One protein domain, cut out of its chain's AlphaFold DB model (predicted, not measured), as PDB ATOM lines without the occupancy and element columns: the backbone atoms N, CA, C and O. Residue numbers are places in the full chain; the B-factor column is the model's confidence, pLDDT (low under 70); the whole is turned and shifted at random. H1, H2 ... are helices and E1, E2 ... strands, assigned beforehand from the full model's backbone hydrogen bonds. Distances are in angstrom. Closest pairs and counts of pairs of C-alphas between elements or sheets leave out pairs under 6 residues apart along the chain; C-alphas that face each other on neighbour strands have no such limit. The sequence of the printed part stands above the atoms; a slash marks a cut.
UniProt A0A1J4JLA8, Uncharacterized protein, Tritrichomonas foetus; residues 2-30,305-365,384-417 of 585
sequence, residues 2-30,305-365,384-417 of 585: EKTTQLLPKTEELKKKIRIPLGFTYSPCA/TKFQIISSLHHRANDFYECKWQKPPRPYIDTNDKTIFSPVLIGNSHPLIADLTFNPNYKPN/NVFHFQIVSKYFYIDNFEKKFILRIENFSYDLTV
ATOM      1  N   GLU A   2     203.762 231.531 347.673       94.94
ATOM      2  CA  GLU A   2     203.041 230.869 348.763       94.94
ATOM      3  C   GLU A   2     201.689 231.542 348.965       94.94
ATOM      4  O   GLU A   2     201.611 232.750 349.173       94.94
ATOM      5  N   LYS A   3     200.616 230.762 348.857       95.75
ATOM      6  CA  LYS A   3     199.238 231.250 348.893       95.75
ATOM      7  C   LYS A   3     198.654 231.063 350.293       95.75
ATOM      8  O   LYS A   3     198.954 230.061 350.946       95.75
ATOM      9  N   THR A   4     197.771 231.961 350.734       95.56
ATOM     10  CA  THR A   4     197.000 231.725 351.968       95.56
ATOM     11  C   THR A   4     196.009 230.571 351.822       95.56
ATOM     12  O   THR A   4     195.716 229.896 352.807       95.56
ATOM     13  N   THR A   5     195.536 230.303 350.604       94.81
ATOM     14  CA  THR A   5     194.626 229.198 350.265       94.81
ATOM     15  C   THR A   5     194.978 228.637 348.886       94.81
ATOM     16  O   THR A   5     195.537 229.357 348.058       94.81
ATOM     17  N   GLN A   6     194.666 227.370 348.601       94.81
ATOM     18  CA  GLN A   6     194.777 226.841 347.227       94.81
ATOM     19  C   GLN A   6     193.517 227.100 346.395       94.81
ATOM     20  O   GLN A   6     193.624 227.279 345.182       94.81
ATOM     21  N   LEU A   7     192.351 227.184 347.046       93.75
ATOM     22  CA  LEU A   7     191.063 227.465 346.415       93.75
ATOM     23  C   LEU A   7     190.567 228.862 346.788       93.75
ATOM     24  O   LEU A   7     190.702 229.284 347.938       93.75
ATOM     25  N   LEU A   8     189.945 229.564 345.845       92.12
ATOM     26  CA  LEU A   8     189.295 230.848 346.106       92.12
ATOM     27  C   LEU A   8     187.766 230.702 346.160       92.12
ATOM     28  O   LEU A   8     187.190 229.938 345.383       92.12
ATOM     29  N   PRO A   9     187.074 231.452 347.033       89.44
ATOM     30  CA  PRO A   9     185.617 231.492 347.030       89.44
ATOM     31  C   PRO A   9     185.057 231.950 345.678       89.44
ATOM     32  O   PRO A   9     185.467 232.972 345.135       89.44
ATOM     33  N   LYS A  10     184.081 231.232 345.131       86.06
ATOM     34  CA  LYS A  10     183.414 231.618 343.879       86.06
ATOM     35  C   LYS A  10     182.267 232.611 344.100       86.06
ATOM     36  O   LYS A  10     181.915 233.343 343.179       86.06
ATOM     37  N   THR A  11     181.681 232.643 345.301       81.62
ATOM     38  CA  THR A  11     180.561 233.542 345.632       81.62
ATOM     39  C   THR A  11     180.904 234.525 346.746       81.62
ATOM     40  O   THR A  11     181.708 234.242 347.640       81.62
ATOM     41  N   GLU A  12     180.250 235.688 346.709       76.06
ATOM     42  CA  GLU A  12     180.340 236.692 347.770       76.06
ATOM     43  C   GLU A  12     179.764 236.175 349.097       76.06
ATOM     44  O   GLU A  12     180.268 236.562 350.150       76.06
ATOM     45  N   GLU A  13     178.762 235.277 349.103       81.06
ATOM     46  CA  GLU A  13     178.286 234.693 350.368       81.06
ATOM     47  C   GLU A  13     179.369 233.849 351.033       81.06
ATOM     48  O   GLU A  13     179.601 233.988 352.235       81.06
ATOM     49  N   LEU A  14     180.058 233.002 350.260       82.44
ATOM     50  CA  LEU A  14     181.138 232.175 350.783       82.44
ATOM     51  C   LEU A  14     182.276 233.053 351.313       82.44
ATOM     52  O   LEU A  14     182.705 232.883 352.447       82.44
ATOM     53  N   LYS A  15     182.696 234.065 350.549       81.44
ATOM     54  CA  LYS A  15     183.704 235.036 350.994       81.44
ATOM     55  C   LYS A  15     183.294 235.774 352.271       81.44
ATOM     56  O   LYS A  15     184.108 235.906 353.177       81.44
ATOM     57  N   LYS A  16     182.045 236.245 352.386       79.69
ATOM     58  CA  LYS A  16     181.551 236.931 353.598       79.69
ATOM     59  C   LYS A  16     181.566 236.028 354.830       79.69
ATOM     60  O   LYS A  16     181.784 236.525 355.934       79.69
ATOM     61  N   LYS A  17     181.384 234.715 354.649       77.31
ATOM     62  CA  LYS A  17     181.536 233.721 355.722       77.31
ATOM     63  C   LYS A  17     182.982 233.543 356.188       77.31
ATOM     64  O   LYS A  17     183.178 232.930 357.227       77.31
ATOM     65  N   ILE A  18     183.979 234.058 355.467       74.38
ATOM     66  CA  ILE A  18     185.395 233.765 355.697       74.38
ATOM     67  C   ILE A  18     186.142 235.046 356.103       74.38
ATOM     68  O   ILE A  18     186.365 235.947 355.297       74.38
ATOM     69  N   ARG A  19     186.596 235.127 357.360       81.69
ATOM     70  CA  ARG A  19     187.461 236.224 357.857       81.69
ATOM     71  C   ARG A  19     188.958 235.935 357.683       81.69
ATOM     72  O   ARG A  19     189.765 236.226 358.563       81.69
ATOM     73  N   ILE A  20     189.338 235.374 356.538       88.94
ATOM     74  CA  ILE A  20     190.721 234.991 356.225       88.94
ATOM     75  C   ILE A  20     191.266 235.903 355.120       88.94
ATOM     76  O   ILE A  20     190.560 236.154 354.143       88.94
ATOM     77  N   PRO A  21     192.496 236.432 355.248       90.31
ATOM     78  CA  PRO A  21     193.134 237.192 354.186       90.31
ATOM     79  C   PRO A  21     193.354 236.297 352.967       90.31
ATOM     80  O   PRO A  21     193.968 235.233 353.062       90.31
ATOM     81  N   LEU A  22     192.873 236.748 351.813       93.31
ATOM     82  CA  LEU A  22     193.167 236.130 350.528       93.31
ATOM     83  C   LEU A  22     194.352 236.874 349.921       93.31
ATOM     84  O   LEU A  22     194.298 238.089 349.737       93.31
ATOM     85  N   GLY A  23     195.433 236.156 349.653       95.44
ATOM     86  CA  GLY A  23     196.657 236.752 349.147       95.44
ATOM     87  C   GLY A  23     197.748 235.717 348.940       95.44
ATOM     88  O   GLY A  23     197.566 234.518 349.186       95.44
ATOM     89  N   PHE A  24     198.895 236.192 348.477       96.81
ATOM     90  CA  PHE A  24     200.076 235.362 348.308       96.81
ATOM     91  C   PHE A  24     201.363 236.156 348.513       96.81
ATOM     92  O   PHE A  24     201.417 237.369 348.297       96.81
ATOM     93  N   THR A  25     202.417 235.448 348.909       96.38
ATOM     94  CA  THR A  25     203.788 235.941 348.826       96.38
ATOM     95  C   THR A  25     204.447 235.436 347.547       96.38
ATOM     96  O   THR A  25     204.216 234.315 347.079       96.38
ATOM     97  N   TYR A  26     205.281 236.274 346.952       96.06
ATOM     98  CA  TYR A  26     205.956 236.023 345.694       96.06
ATOM     99  C   TYR A  26     207.420 236.440 345.791       96.06
ATOM    100  O   TYR A  26     207.719 237.609 346.004       96.06
ATOM    101  N   SER A  27     208.330 235.489 345.609       95.31
ATOM    102  CA  SER A  27     209.771 235.735 345.645       95.31
ATOM    103  C   SER A  27     210.316 235.692 344.211       95.31
ATOM    104  O   SER A  27     210.578 234.596 343.707       95.31
ATOM    105  N   PRO A  28     210.486 236.845 343.530       94.19
ATOM    106  CA  PRO A  28     210.818 236.903 342.097       94.19
ATOM    107  C   PRO A  28     212.150 236.245 341.744       94.19
ATOM    108  O   PRO A  28     212.387 235.850 340.608       94.19
ATOM    109  N   CYS A  29     213.038 236.127 342.725       92.56
ATOM    110  CA  CYS A  29     214.403 235.663 342.533       92.56
ATOM    111  C   CYS A  29     214.607 234.240 343.068       92.56
ATOM    112  O   CYS A  29     215.727 233.736 343.029       92.56
ATOM    113  N   ALA A  30     213.551 233.591 343.574       90.19
ATOM    114  CA  ALA A  30     213.669 232.279 344.193       90.19
ATOM    115  C   ALA A  30     213.977 231.215 343.131       90.19
ATOM    116  O   ALA A  30     213.332 231.212 342.071       90.19
ATOM    117  N   THR A 305     222.160 239.642 346.272       94.06
ATOM    118  CA  THR A 305     221.523 240.945 346.095       94.06
ATOM    119  C   THR A 305     221.052 241.080 344.658       94.06
ATOM    120  O   THR A 305     221.778 240.752 343.717       94.06
ATOM    121  N   LYS A 306     219.813 241.533 344.500       95.81
ATOM    122  CA  LYS A 306     219.185 241.818 343.210       95.81
ATOM    123  C   LYS A 306     218.819 243.296 343.195       95.81
ATOM    124  O   LYS A 306     218.442 243.827 344.240       95.81
ATOM    125  N   PHE A 307     218.954 243.949 342.047       96.50
ATOM    126  CA  PHE A 307     218.833 245.403 341.932       96.50
ATOM    127  C   PHE A 307     217.739 245.819 340.952       96.50
ATOM    128  O   PHE A 307     217.498 245.125 339.960       96.50
ATOM    129  N   GLN A 308     217.108 246.960 341.242       95.75
ATOM    130  CA  GLN A 308     216.055 247.606 340.452       95.75
ATOM    131  C   GLN A 308     214.973 246.621 339.993       95.75
ATOM    132  O   GLN A 308     214.713 246.445 338.802       95.75
ATOM    133  N   ILE A 309     214.366 245.940 340.961       96.88
ATOM    134  CA  ILE A 309     213.326 244.957 340.705       96.88
ATOM    135  C   ILE A 309     212.030 245.689 340.391       96.88
ATOM    136  O   ILE A 309     211.530 246.448 341.217       96.88
ATOM    137  N   ILE A 310     211.446 245.400 339.235       97.38
ATOM    138  CA  ILE A 310     210.097 245.831 338.865       97.38
ATOM    139  C   ILE A 310     209.262 244.578 338.653       97.38
ATOM    140  O   ILE A 310     209.564 243.802 337.751       97.38
ATOM    141  N   SER A 311     208.214 244.380 339.452       97.62
ATOM    142  CA  SER A 311     207.282 243.257 339.284       97.62
ATOM    143  C   SER A 311     205.877 243.755 338.970       97.62
ATOM    144  O   SER A 311     205.348 244.600 339.681       97.62
ATOM    145  N   SER A 312     205.270 243.246 337.899       97.19
ATOM    146  CA  SER A 312     203.950 243.659 337.411       97.19
ATOM    147  C   SER A 312     202.947 242.508 337.441       97.19
ATOM    148  O   SER A 312     203.285 241.383 337.077       97.19
ATOM    149  N   LEU A 313     201.717 242.803 337.857       95.19
ATOM    150  CA  LEU A 313     200.578 241.889 337.892       95.19
ATOM    151  C   LEU A 313     199.694 242.098 336.663       95.19
ATOM    152  O   LEU A 313     199.153 243.182 336.437       95.19
ATOM    153  N   HIS A 314     199.476 241.022 335.915       93.00
ATOM    154  CA  HIS A 314     198.548 240.978 334.796       93.00
ATOM    155  C   HIS A 314     197.414 240.003 335.119       93.00
ATOM    156  O   HIS A 314     197.621 238.797 335.195       93.00
ATOM    157  N   HIS A 315     196.207 240.530 335.291       88.31
ATOM    158  CA  HIS A 315     194.969 239.763 335.451       88.31
ATOM    159  C   HIS A 315     193.858 240.421 334.622       88.31
ATOM    160  O   HIS A 315     194.004 241.553 334.141       88.31
ATOM    161  N   ARG A 316     192.757 239.702 334.390       82.06
ATOM    162  CA  ARG A 316     191.645 240.199 333.573       82.06
ATOM    163  C   ARG A 316     190.881 241.288 334.337       82.06
ATOM    164  O   ARG A 316     190.481 241.086 335.472       82.06
ATOM    165  N   ALA A 317     190.627 242.432 333.699       68.50
ATOM    166  CA  ALA A 317     189.989 243.586 334.356       68.50
ATOM    167  C   ALA A 317     188.557 243.324 334.878       68.50
ATOM    168  O   ALA A 317     188.125 243.979 335.819       68.50
ATOM    169  N   ASN A 318     187.839 242.359 334.290       66.25
ATOM    170  CA  ASN A 318     186.482 241.959 334.690       66.25
ATOM    171  C   ASN A 318     186.456 240.522 335.242       66.25
ATOM    172  O   ASN A 318     185.484 239.801 335.020       66.25
ATOM    173  N   ASP A 319     187.548 240.062 335.857       73.75
ATOM    174  CA  ASP A 319     187.551 238.772 336.555       73.75
ATOM    175  C   ASP A 319     186.872 238.866 337.924       73.75
ATOM    176  O   ASP A 319     186.627 239.966 338.417       73.75
ATOM    177  N   PHE A 320     186.608 237.720 338.550       74.88
ATOM    178  CA  PHE A 320     186.068 237.639 339.911       74.88
ATOM    179  C   PHE A 320     186.987 238.291 340.951       74.88
ATOM    180  O   PHE A 320     186.498 238.815 341.951       74.88
ATOM    181  N   TYR A 321     188.301 238.269 340.713       86.38
ATOM    182  CA  TYR A 321     189.319 238.769 341.630       86.38
ATOM    183  C   TYR A 321     190.222 239.817 340.982       86.38
ATOM    184  O   TYR A 321     190.584 239.725 339.810       86.38
ATOM    185  N   GLU A 322     190.637 240.784 341.791       88.62
ATOM    186  CA  GLU A 322     191.723 241.714 341.511       88.62
ATOM    187  C   GLU A 322     192.932 241.365 342.383       88.62
ATOM    188  O   GLU A 322     192.799 241.194 343.600       88.62
ATOM    189  N   CYS A 323     194.114 241.307 341.763       92.00
ATOM    190  CA  CYS A 323     195.392 241.199 342.468       92.00
ATOM    191  C   CYS A 323     196.010 242.589 342.641       92.00
ATOM    192  O   CYS A 323     196.179 243.298 341.643       92.00
ATOM    193  N   LYS A 324     196.417 242.942 343.864       94.06
ATOM    194  CA  LYS A 324     197.105 244.210 344.153       94.06
ATOM    195  C   LYS A 324     198.327 243.988 345.025       94.06
ATOM    196  O   LYS A 324     198.231 243.328 346.056       94.06
ATOM    197  N   TRP A 325     199.462 244.554 344.637       96.00
ATOM    198  CA  TRP A 325     200.657 244.588 345.470       96.00
ATOM    199  C   TRP A 325     200.423 245.430 346.721       96.00
ATOM    200  O   TRP A 325     199.910 246.545 346.653       96.00
ATOM    201  N   GLN A 326     200.874 244.922 347.860       93.06
ATOM    202  CA  GLN A 326     200.941 245.670 349.104       93.06
ATOM    203  C   GLN A 326     202.302 246.346 349.246       93.06
ATOM    204  O   GLN A 326     203.344 245.731 349.012       93.06
ATOM    205  N   LYS A 327     202.295 247.594 349.723       90.69
ATOM    206  CA  LYS A 327     203.519 248.270 350.156       90.69
ATOM    207  C   LYS A 327     204.004 247.639 351.470       90.69
ATOM    208  O   LYS A 327     203.282 247.717 352.468       90.69
ATOM    209  N   PRO A 328     205.190 247.012 351.520       86.31
ATOM    210  CA  PRO A 328     205.767 246.602 352.788       86.31
ATOM    211  C   PRO A 328     206.197 247.842 353.591       86.31
ATOM    212  O   PRO A 328     206.497 248.885 353.011       86.31
ATOM    213  N   PRO A 329     206.247 247.750 354.930       83.25
ATOM    214  CA  PRO A 329     206.629 248.887 355.768       83.25
ATOM    215  C   PRO A 329     208.124 249.238 355.666       83.25
ATOM    216  O   PRO A 329     208.513 250.354 355.998       83.25
ATOM    217  N   ARG A 330     208.954 248.279 355.242       88.00
ATOM    218  CA  ARG A 330     210.379 248.422 354.921       88.00
ATOM    219  C   ARG A 330     210.865 247.201 354.118       88.00
ATOM    220  O   ARG A 330     210.130 246.212 354.097       88.00
ATOM    221  N   PRO A 331     212.073 247.218 353.519       89.62
ATOM    222  CA  PRO A 331     212.868 248.413 353.190       89.62
ATOM    223  C   PRO A 331     212.113 249.316 352.202       89.62
ATOM    224  O   PRO A 331     210.940 249.059 351.916       89.62
ATOM    225  N   TYR A 332     212.748 250.376 351.692       92.31
ATOM    226  CA  TYR A 332     212.081 251.252 350.728       92.31
ATOM    227  C   TYR A 332     211.594 250.462 349.508       92.31
ATOM    228  O   TYR A 332     212.387 249.845 348.796       92.31
ATOM    229  N   ILE A 333     210.285 250.519 349.269       92.06
ATOM    230  CA  ILE A 333     209.594 249.918 348.133       92.06
ATOM    231  C   ILE A 333     208.488 250.880 347.698       92.06
ATOM    232  O   ILE A 333     207.770 251.436 348.537       92.06
ATOM    233  N   ASP A 334     208.331 251.044 346.389       93.38
ATOM    234  CA  ASP A 334     207.253 251.819 345.783       93.38
ATOM    235  C   ASP A 334     206.232 250.903 345.090       93.38
ATOM    236  O   ASP A 334     206.571 249.812 344.627       93.38
ATOM    237  N   THR A 335     204.963 251.308 345.047       93.69
ATOM    238  CA  THR A 335     203.878 250.499 344.471       93.69
ATOM    239  C   THR A 335     202.760 251.361 343.892       93.69
ATOM    240  O   THR A 335     202.411 252.400 344.446       93.69
ATOM    241  N   ASN A 336     202.155 250.896 342.798       90.00
ATOM    242  CA  ASN A 336     200.980 251.503 342.162       90.00
ATOM    243  C   ASN A 336     199.848 250.475 341.933       90.00
ATOM    244  O   ASN A 336     199.208 250.450 340.879       90.00
ATOM    245  N   ASP A 337     199.631 249.598 342.919       87.56
ATOM    246  CA  ASP A 337     198.746 248.418 342.924       87.56
ATOM    247  C   ASP A 337     199.170 247.305 341.953       87.56
ATOM    248  O   ASP A 337     199.288 246.147 342.350       87.56
ATOM    249  N   LYS A 338     199.389 247.614 340.672       91.69
ATOM    250  CA  LYS A 338     199.717 246.607 339.645       91.69
ATOM    251  C   LYS A 338     201.207 246.383 339.486       91.69
ATOM    252  O   LYS A 338     201.607 245.295 339.077       91.69
ATOM    253  N   THR A 339     202.021 247.369 339.823       95.88
ATOM    254  CA  THR A 339     203.473 247.287 339.754       95.88
ATOM    255  C   THR A 339     204.071 247.617 341.111       95.88
ATOM    256  O   THR A 339     203.617 248.526 341.798       95.88
ATOM    257  N   ILE A 340     205.098 246.862 341.481       96.81
ATOM    258  CA  ILE A 340     205.921 247.090 342.663       96.81
ATOM    259  C   ILE A 340     207.367 247.280 342.210       96.81
ATOM    260  O   ILE A 340     207.885 246.491 341.411       96.81
ATOM    261  N   PHE A 341     207.994 248.346 342.695       96.56
ATOM    262  CA  PHE A 341     209.395 248.666 342.468       96.56
ATOM    263  C   PHE A 341     210.167 248.538 343.777       96.56
ATOM    264  O   PHE A 341     209.832 249.166 344.780       96.56
ATOM    265  N   SER A 342     211.226 247.737 343.752       95.88
ATOM    266  CA  SER A 342     212.188 247.639 344.840       95.88
ATOM    267  C   SER A 342     213.583 247.947 344.301       95.88
ATOM    268  O   SER A 342     214.057 247.216 343.425       95.88
ATOM    269  N   PRO A 343     214.284 248.975 344.815       96.00
ATOM    270  CA  PRO A 343     215.666 249.233 344.423       96.00
ATOM    271  C   PRO A 343     216.570 248.028 344.694       96.00
ATOM    272  O   PRO A 343     217.489 247.761 343.919       96.00
ATOM    273  N   VAL A 344     216.296 247.287 345.775       95.44
ATOM    274  CA  VAL A 344     217.105 246.157 346.234       95.44
ATOM    275  C   VAL A 344     216.233 245.059 346.842       95.44
ATOM    276  O   VAL A 344     215.466 245.303 347.772       95.44
ATOM    277  N   LEU A 345     216.429 243.815 346.397       94.75
ATOM    278  CA  LEU A 345     215.978 242.624 347.120       94.75
ATOM    279  C   LEU A 345     217.171 241.874 347.714       94.75
ATOM    280  O   LEU A 345     218.190 241.655 347.052       94.75
ATOM    281  N   ILE A 346     217.011 241.490 348.979       92.00
ATOM    282  CA  ILE A 346     218.025 240.830 349.807       92.00
ATOM    283  C   ILE A 346     217.680 239.352 349.915       92.00
ATOM    284  O   ILE A 346     216.653 238.996 350.489       92.00
ATOM    285  N   GLY A 347     218.549 238.507 349.370       89.06
ATOM    286  CA  GLY A 347     218.317 237.076 349.247       89.06
ATOM    287  C   GLY A 347     217.365 236.720 348.102       89.06
ATOM    288  O   GLY A 347     216.575 237.529 347.615       89.06
ATOM    289  N   ASN A 348     217.435 235.465 347.665       88.88
ATOM    290  CA  ASN A 348     216.588 234.959 346.582       88.88
ATOM    291  C   ASN A 348     215.134 234.726 347.036       88.88
ATOM    292  O   ASN A 348     214.222 234.730 346.214       88.88
ATOM    293  N   SER A 349     214.905 234.549 348.338       90.44
ATOM    294  CA  SER A 349     213.597 234.238 348.924       90.44
ATOM    295  C   SER A 349     212.795 235.457 349.390       90.44
ATOM    296  O   SER A 349     211.670 235.263 349.845       90.44
ATOM    297  N   HIS A 350     213.302 236.690 349.242       93.38
ATOM    298  CA  HIS A 350     212.610 237.904 349.698       93.38
ATOM    299  C   HIS A 350     211.160 237.963 349.171       93.38
ATOM    300  O   HIS A 350     210.970 237.983 347.948       93.38
ATOM    301  N   PRO A 351     210.139 238.003 350.048       94.81
ATOM    302  CA  PRO A 351     208.744 237.993 349.629       94.81
ATOM    303  C   PRO A 351     208.233 239.387 349.236       94.81
ATOM    304  O   PRO A 351     208.237 240.322 350.032       94.81
ATOM    305  N   LEU A 352     207.688 239.502 348.028       95.94
ATOM    306  CA  LEU A 352     206.726 240.538 347.647       95.94
ATOM    307  C   LEU A 352     205.316 240.043 347.968       95.94
ATOM    308  O   LEU A 352     205.062 238.841 347.914       95.94
ATOM    309  N   ILE A 353     204.388 240.933 348.307       95.12
ATOM    310  CA  ILE A 353     203.080 240.527 348.841       95.12
ATOM    311  C   ILE A 353     201.967 241.126 348.016       95.12
ATOM    312  O   ILE A 353     201.950 242.335 347.805       95.12
ATOM    313  N   ALA A 354     201.022 240.289 347.604       96.00
ATOM    314  CA  ALA A 354     199.814 240.732 346.935       96.00
ATOM    315  C   ALA A 354     198.563 240.276 347.687       96.00
ATOM    316  O   ALA A 354     198.472 239.132 348.144       96.00
ATOM    317  N   ASP A 355     197.590 241.177 347.765       93.81
ATOM    318  CA  ASP A 355     196.230 240.878 348.187       93.81
ATOM    319  C   ASP A 355     195.378 240.452 346.997       93.81
ATOM    320  O   ASP A 355     195.515 240.962 345.879       93.81
ATOM    321  N   LEU A 356     194.441 239.554 347.282       92.12
ATOM    322  CA  LEU A 356     193.355 239.177 346.395       92.12
ATOM    323  C   LEU A 356     192.055 239.742 346.955       92.12
ATOM    324  O   LEU A 356     191.627 239.412 348.063       92.12
ATOM    325  N   THR A 357     191.403 240.588 346.171       88.31
ATOM    326  CA  THR A 357     190.107 241.171 346.530       88.31
ATOM    327  C   THR A 357     189.084 240.808 345.474       88.31
ATOM    328  O   THR A 357     189.431 240.700 344.304       88.31
ATOM    329  N   PHE A 358     187.828 240.582 345.863       83.81
ATOM    330  CA  PHE A 358     186.793 240.412 344.844       83.81
ATOM    331  C   PHE A 358     186.627 241.708 344.069       83.81
ATOM    332  O   PHE A 358     186.599 242.789 344.659       83.81
ATOM    333  N   ASN A 359     186.440 241.559 342.768       76.75
ATOM    334  CA  ASN A 359     186.151 242.659 341.882       76.75
ATOM    335  C   ASN A 359     184.689 243.107 342.067       76.75
ATOM    336  O   ASN A 359     183.772 242.367 341.697       76.75
ATOM    337  N   PRO A 360     184.432 244.317 342.594       64.81
ATOM    338  CA  PRO A 360     183.068 244.815 342.780       64.81
ATOM    339  C   PRO A 360     182.342 245.059 341.448       64.81
ATOM    340  O   PRO A 360     181.116 245.128 341.416       64.81
ATOM    341  N   ASN A 361     183.088 245.178 340.345       64.38
ATOM    342  CA  ASN A 361     182.549 245.402 339.006       64.38
ATOM    343  C   ASN A 361     182.265 244.096 338.252       64.38
ATOM    344  O   ASN A 361     181.810 244.144 337.104       64.38
ATOM    345  N   TYR A 362     182.520 242.934 338.865       66.19
ATOM    346  CA  TYR A 362     182.179 241.654 338.265       66.19
ATOM    347  C   TYR A 362     180.656 241.540 338.107       66.19
ATOM    348  O   TYR A 362     179.909 241.440 339.081       66.19
ATOM    349  N   LYS A 363     180.190 241.541 336.855       59.69
ATOM    350  CA  LYS A 363     178.806 241.217 336.496       59.69
ATOM    351  C   LYS A 363     178.810 239.862 335.790       59.69
ATOM    352  O   LYS A 363     179.376 239.780 334.696       59.69
ATOM    353  N   PRO A 364     178.209 238.804 336.369       56.00
ATOM    354  CA  PRO A 364     178.060 237.543 335.658       56.00
ATOM    355  C   PRO A 364     177.266 237.808 334.377       56.00
ATOM    356  O   PRO A 364     176.197 238.421 334.395       56.00
ATOM    357  N   ASN A 365     177.840 237.423 333.241       47.38
ATOM    358  CA  ASN A 365     177.275 237.720 331.933       47.38
ATOM    359  C   ASN A 365     176.111 236.745 331.673       47.38
ATOM    360  O   ASN A 365     176.299 235.697 331.064       47.38
ATOM    361  N   ASN A 384     185.594 228.569 336.397       78.06
ATOM    362  CA  ASN A 384     186.027 227.950 337.651       78.06
ATOM    363  C   ASN A 384     187.505 228.202 337.976       78.06
ATOM    364  O   ASN A 384     187.976 227.652 338.962       78.06
ATOM    365  N   VAL A 385     188.235 228.988 337.178       85.44
ATOM    366  CA  VAL A 385     189.670 229.217 337.402       85.44
ATOM    367  C   VAL A 385     190.002 230.689 337.205       85.44
ATOM    368  O   VAL A 385     189.683 231.268 336.168       85.44
ATOM    369  N   PHE A 386     190.670 231.283 338.186       88.75
ATOM    370  CA  PHE A 386     191.213 232.633 338.122       88.75
ATOM    371  C   PHE A 386     192.675 232.585 337.667       88.75
ATOM    372  O   PHE A 386     193.513 232.017 338.366       88.75
ATOM    373  N   HIS A 387     192.981 233.179 336.512       89.56
ATOM    374  CA  HIS A 387     194.324 233.192 335.920       89.56
ATOM    375  C   HIS A 387     194.982 234.562 336.059       89.56
ATOM    376  O   HIS A 387     194.377 235.593 335.759       89.56
ATOM    377  N   PHE A 388     196.260 234.576 336.424       93.62
ATOM    378  CA  PHE A 388     197.064 235.790 336.460       93.62
ATOM    379  C   PHE A 388     198.524 235.495 336.111       93.62
ATOM    380  O   PHE A 388     199.000 234.364 336.194       93.62
ATOM    381  N   GLN A 389     199.240 236.528 335.688       95.44
ATOM    382  CA  GLN A 389     200.649 236.458 335.330       95.44
ATOM    383  C   GLN A 389     201.423 237.512 336.119       95.44
ATOM    384  O   GLN A 389     200.986 238.660 336.230       95.44
ATOM    385  N   ILE A 390     202.575 237.117 336.651       97.12
ATOM    386  CA  ILE A 390     203.551 238.009 337.269       97.12
ATOM    387  C   ILE A 390     204.744 238.133 336.334       97.12
ATOM    388  O   ILE A 390     205.281 237.134 335.857       97.12
ATOM    389  N   VAL A 391     205.150 239.367 336.066       97.44
ATOM    390  CA  VAL A 391     206.314 239.670 335.236       97.44
ATOM    391  C   VAL A 391     207.301 240.481 336.052       97.44
ATOM    392  O   VAL A 391     206.996 241.611 336.428       97.44
ATOM    393  N   SER A 392     208.489 239.935 336.283       97.88
ATOM    394  CA  SER A 392     209.549 240.571 337.063       97.88
ATOM    395  C   SER A 392     210.760 240.884 336.199       97.88
ATOM    396  O   SER A 392     211.219 240.048 335.430       97.88
ATOM    397  N   LYS A 393     211.305 242.088 336.337       97.69
ATOM    398  CA  LYS A 393     212.559 242.512 335.710       97.69
ATOM    399  C   LYS A 393     213.546 242.910 336.788       97.69
ATOM    400  O   LYS A 393     213.133 243.582 337.727       97.69
ATOM    401  N   TYR A 394     214.805 242.505 336.668       97.44
ATOM    402  CA  TYR A 394     215.833 242.838 337.656       97.44
ATOM    403  C   TYR A 394     217.251 242.663 337.120       97.44
ATOM    404  O   TYR A 394     217.479 241.976 336.123       97.44
ATOM    405  N   PHE A 395     218.211 243.251 337.831       96.19
ATOM    406  CA  PHE A 395     219.638 243.075 337.585       96.19
ATOM    407  C   PHE A 395     220.304 242.255 338.686       96.19
ATOM    408  O   PHE A 395     219.913 242.313 339.856       96.19
ATOM    409  N   TYR A 396     221.355 241.523 338.324       94.06
ATOM    410  CA  TYR A 396     222.272 240.920 339.286       94.06
ATOM    411  C   TYR A 396     223.694 240.842 338.734       94.06
ATOM    412  O   TYR A 396     223.890 240.886 337.519       94.06
ATOM    413  N   ILE A 397     224.668 240.738 339.642       91.31
ATOM    414  CA  ILE A 397     226.078 240.541 339.297       91.31
ATOM    415  C   ILE A 397     226.487 239.111 339.592       91.31
ATOM    416  O   ILE A 397     226.323 238.636 340.717       91.31
ATOM    417  N   ASP A 398     227.076 238.474 338.595       88.38
ATOM    418  CA  ASP A 398     227.614 237.126 338.673       88.38
ATOM    419  C   ASP A 398     228.825 237.017 337.742       88.38
ATOM    420  O   ASP A 398     228.753 237.452 336.599       88.38
ATOM    421  N   ASN A 399     229.945 236.481 338.238       85.19
ATOM    422  CA  ASN A 399     231.175 236.254 337.465       85.19
ATOM    423  C   ASN A 399     231.621 237.429 336.570       85.19
ATOM    424  O   ASN A 399     231.846 237.250 335.378       85.19
ATOM    425  N   PHE A 400     231.764 238.630 337.146       88.44
ATOM    426  CA  PHE A 400     232.146 239.853 336.412       88.44
ATOM    427  C   PHE A 400     231.151 240.283 335.327       88.44
ATOM    428  O   PHE A 400     231.490 241.068 334.445       88.44
ATOM    429  N   GLU A 401     229.910 239.810 335.394       91.56
ATOM    430  CA  GLU A 401     228.857 240.206 334.474       91.56
ATOM    431  C   GLU A 401     227.658 240.776 335.220       91.56
ATOM    432  O   GLU A 401     227.142 240.180 336.168       91.56
ATOM    433  N   LYS A 402     227.171 241.917 334.738       93.81
ATOM    434  CA  LYS A 402     225.838 242.422 335.049       93.81
ATOM    435  C   LYS A 402     224.842 241.822 334.080       93.81
ATOM    436  O   LYS A 402     224.874 242.113 332.884       93.81
ATOM    437  N   LYS A 403     223.926 241.028 334.620       94.50
ATOM    438  CA  LYS A 403     222.874 240.346 333.870       94.50
ATOM    439  C   LYS A 403     221.544 241.050 334.090       94.50
ATOM    440  O   LYS A 403     221.193 241.370 335.226       94.50
ATOM    441  N   PHE A 404     220.819 241.290 333.003       96.44
ATOM    442  CA  PHE A 404     219.460 241.820 333.014       96.44
ATOM    443  C   PHE A 404     218.470 240.699 332.723       96.44
ATOM    444  O   PHE A 404     218.504 240.095 331.647       96.44
ATOM    445  N   ILE A 405     217.600 240.433 333.690       96.94
ATOM    446  CA  ILE A 405     216.659 239.322 333.659       96.94
ATOM    447  C   ILE A 405     215.237 239.823 333.492       96.94
ATOM    448  O   ILE A 405     214.831 240.808 334.111       96.94
ATOM    449  N   LEU A 406     214.474 239.080 332.697       97.50
ATOM    450  CA  LEU A 406     213.021 239.090 332.672       97.50
ATOM    451  C   LEU A 406     212.518 237.712 333.100       97.50
ATOM    452  O   LEU A 406     212.825 236.711 332.463       97.50
ATOM    453  N   ARG A 407     211.715 237.662 334.156       96.69
ATOM    454  CA  ARG A 407     211.054 236.456 334.639       96.69
ATOM    455  C   ARG A 407     209.553 236.575 334.428       96.69
ATOM    456  O   ARG A 407     208.954 237.586 334.791       96.69
ATOM    457  N   ILE A 408     208.957 235.555 333.825       96.56
ATOM    458  CA  ILE A 408     207.525 235.480 333.530       96.56
ATOM    459  C   ILE A 408     206.982 234.249 334.239       96.56
ATOM    460  O   ILE A 408     207.442 233.139 333.981       96.56
ATOM    461  N   GLU A 409     206.002 234.445 335.118       96.06
ATOM    462  CA  GLU A 409     205.375 233.361 335.870       96.06
ATOM    463  C   GLU A 409     203.859 233.439 335.774       96.06
ATOM    464  O   GLU A 409     203.249 234.486 335.987       96.06
ATOM    465  N   ASN A 410     203.253 232.315 335.423       94.69
ATOM    466  CA  ASN A 410     201.827 232.175 335.206       94.69
ATOM    467  C   ASN A 410     201.246 231.340 336.335       94.69
ATOM    468  O   ASN A 410     201.768 230.276 336.657       94.69
ATOM    469  N   PHE A 411     200.163 231.828 336.923       93.44
ATOM    470  CA  PHE A 411     199.530 231.202 338.066       93.44
ATOM    471  C   PHE A 411     198.023 231.136 337.873       93.44
ATOM    472  O   PHE A 411     197.414 231.948 337.170       93.44
ATOM    473  N   SER A 412     197.424 230.174 338.560       91.25
ATOM    474  CA  SER A 412     195.988 229.970 338.590       91.25
ATOM    475  C   SER A 412     195.499 229.669 340.007       91.25
ATOM    476  O   SER A 412     196.252 229.190 340.866       91.25
ATOM    477  N   TYR A 413     194.232 229.979 340.257       92.56
ATOM    478  CA  TYR A 413     193.466 229.509 341.406       92.56
ATOM    479  C   TYR A 413     192.195 228.841 340.924       92.56
ATOM    480  O   TYR A 413     191.434 229.452 340.175       92.56
ATOM    481  N   ASP A 414     191.926 227.643 341.424       91.56
ATOM    482  CA  ASP A 414     190.613 227.042 341.261       91.56
ATOM    483  C   ASP A 414     189.606 227.735 342.188       91.56
ATOM    484  O   ASP A 414     189.925 228.167 343.303       91.56
ATOM    485  N   LEU A 415     188.376 227.871 341.704       90.19
ATOM    486  CA  LEU A 415     187.274 228.516 342.406       90.19
ATOM    487  C   LEU A 415     186.332 227.455 342.978       90.19
ATOM    488  O   LEU A 415     185.931 226.530 342.274       90.19
ATOM    489  N   THR A 416     185.908 227.627 344.229       89.62
ATOM    490  CA  THR A 416     184.983 226.703 344.901       89.62
ATOM    491  C   THR A 416     183.760 227.412 345.472       89.62
ATOM    492  O   THR A 416     183.820 228.567 345.895       89.62
ATOM    493  N   VAL A 417     182.629 226.710 345.484       88.81
ATOM    494  CA  VAL A 417     181.415 227.091 346.230       88.81
ATOM    495  C   VAL A 417     181.281 226.310 347.541       88.81
ATOM    496  O   VAL A 417     180.436 226.648 348.367       88.81
TER     497      VAL A 417
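Overview. This is residues 2 to 30, 305 to 365 and 384 to 417 of the 585 residues of an uncharacterized protein of Tritrichomonas foetus (UniProt A0A1J4JLA8). What shape does the printed part make? A five-stranded sheet is curled like part of a barrel, with the small sheet E2 E6 E4 partly across its open side; the long hairpin of E7 and E8 runs along the longest axis, and H1 sits at one end. What is it built of? It has 124 residues with one named helix and eight named strands, in the order E1 H1 E2 E3 E4 E5 E6 E7 E8, mostly strand; the sheets are E1 E8 E7 E3 E5, mixed, and E2 E6 E4, antiparallel. How large is it? It is only just compact, close to loose, with a radius of gyration of the C-alphas of 16.0 A, and only just a rod of 55 by 27 by 23 A.

Along the chain. What comes first? E1 is residues 7 to 9, from C-alpha 7 at (191.063, 227.465, 346.415); H1 is 12 to 16 and E2 is 23 to 26. What follows? E3, residues 305 to 315, is 28.6 A long and bends by 68 degrees at 308. E4 is 321 to 325, E5 339 to 346 and E6 352 to 358. E7, 385 to 398, is 38.8 A long, and E8, 401 to 416, is 47.1 A, ending at (184.983, 226.703, 344.901).

Arrangement. What joins the larger sheet? E8 is parallel to E1 (N 8 and O 414, 2.9 A) and antiparallel to E7 (N 392 and O 407, 2.8 A). E3 is antiparallel to E7 (N 312 and O 391, 2.8 A) and to E5 (N 309 and O 342, 2.8 A), these pairs being within hydrogen-bond range. And the smaller? E6 is antiparallel to E2, with N 26 and O 352 at 2.8 A, and to E4, with N 322 and O 357 at 2.8 A. Where is H1? It only grazes the larger sheet, with residues 14 to 16; its O i to N i+4 pair is within hydrogen-bond range.

Size, cuts and confidence. Where are the cuts? C-alphas 30 and 305 are 11.8 A apart across one, and 365 and 384 are 14.3 A apart across the other. What is long or uncertain? E4 to E5 is a long link of 13 residues; pLDDT is under 70 at residues 317 to 318 and 360 to 365.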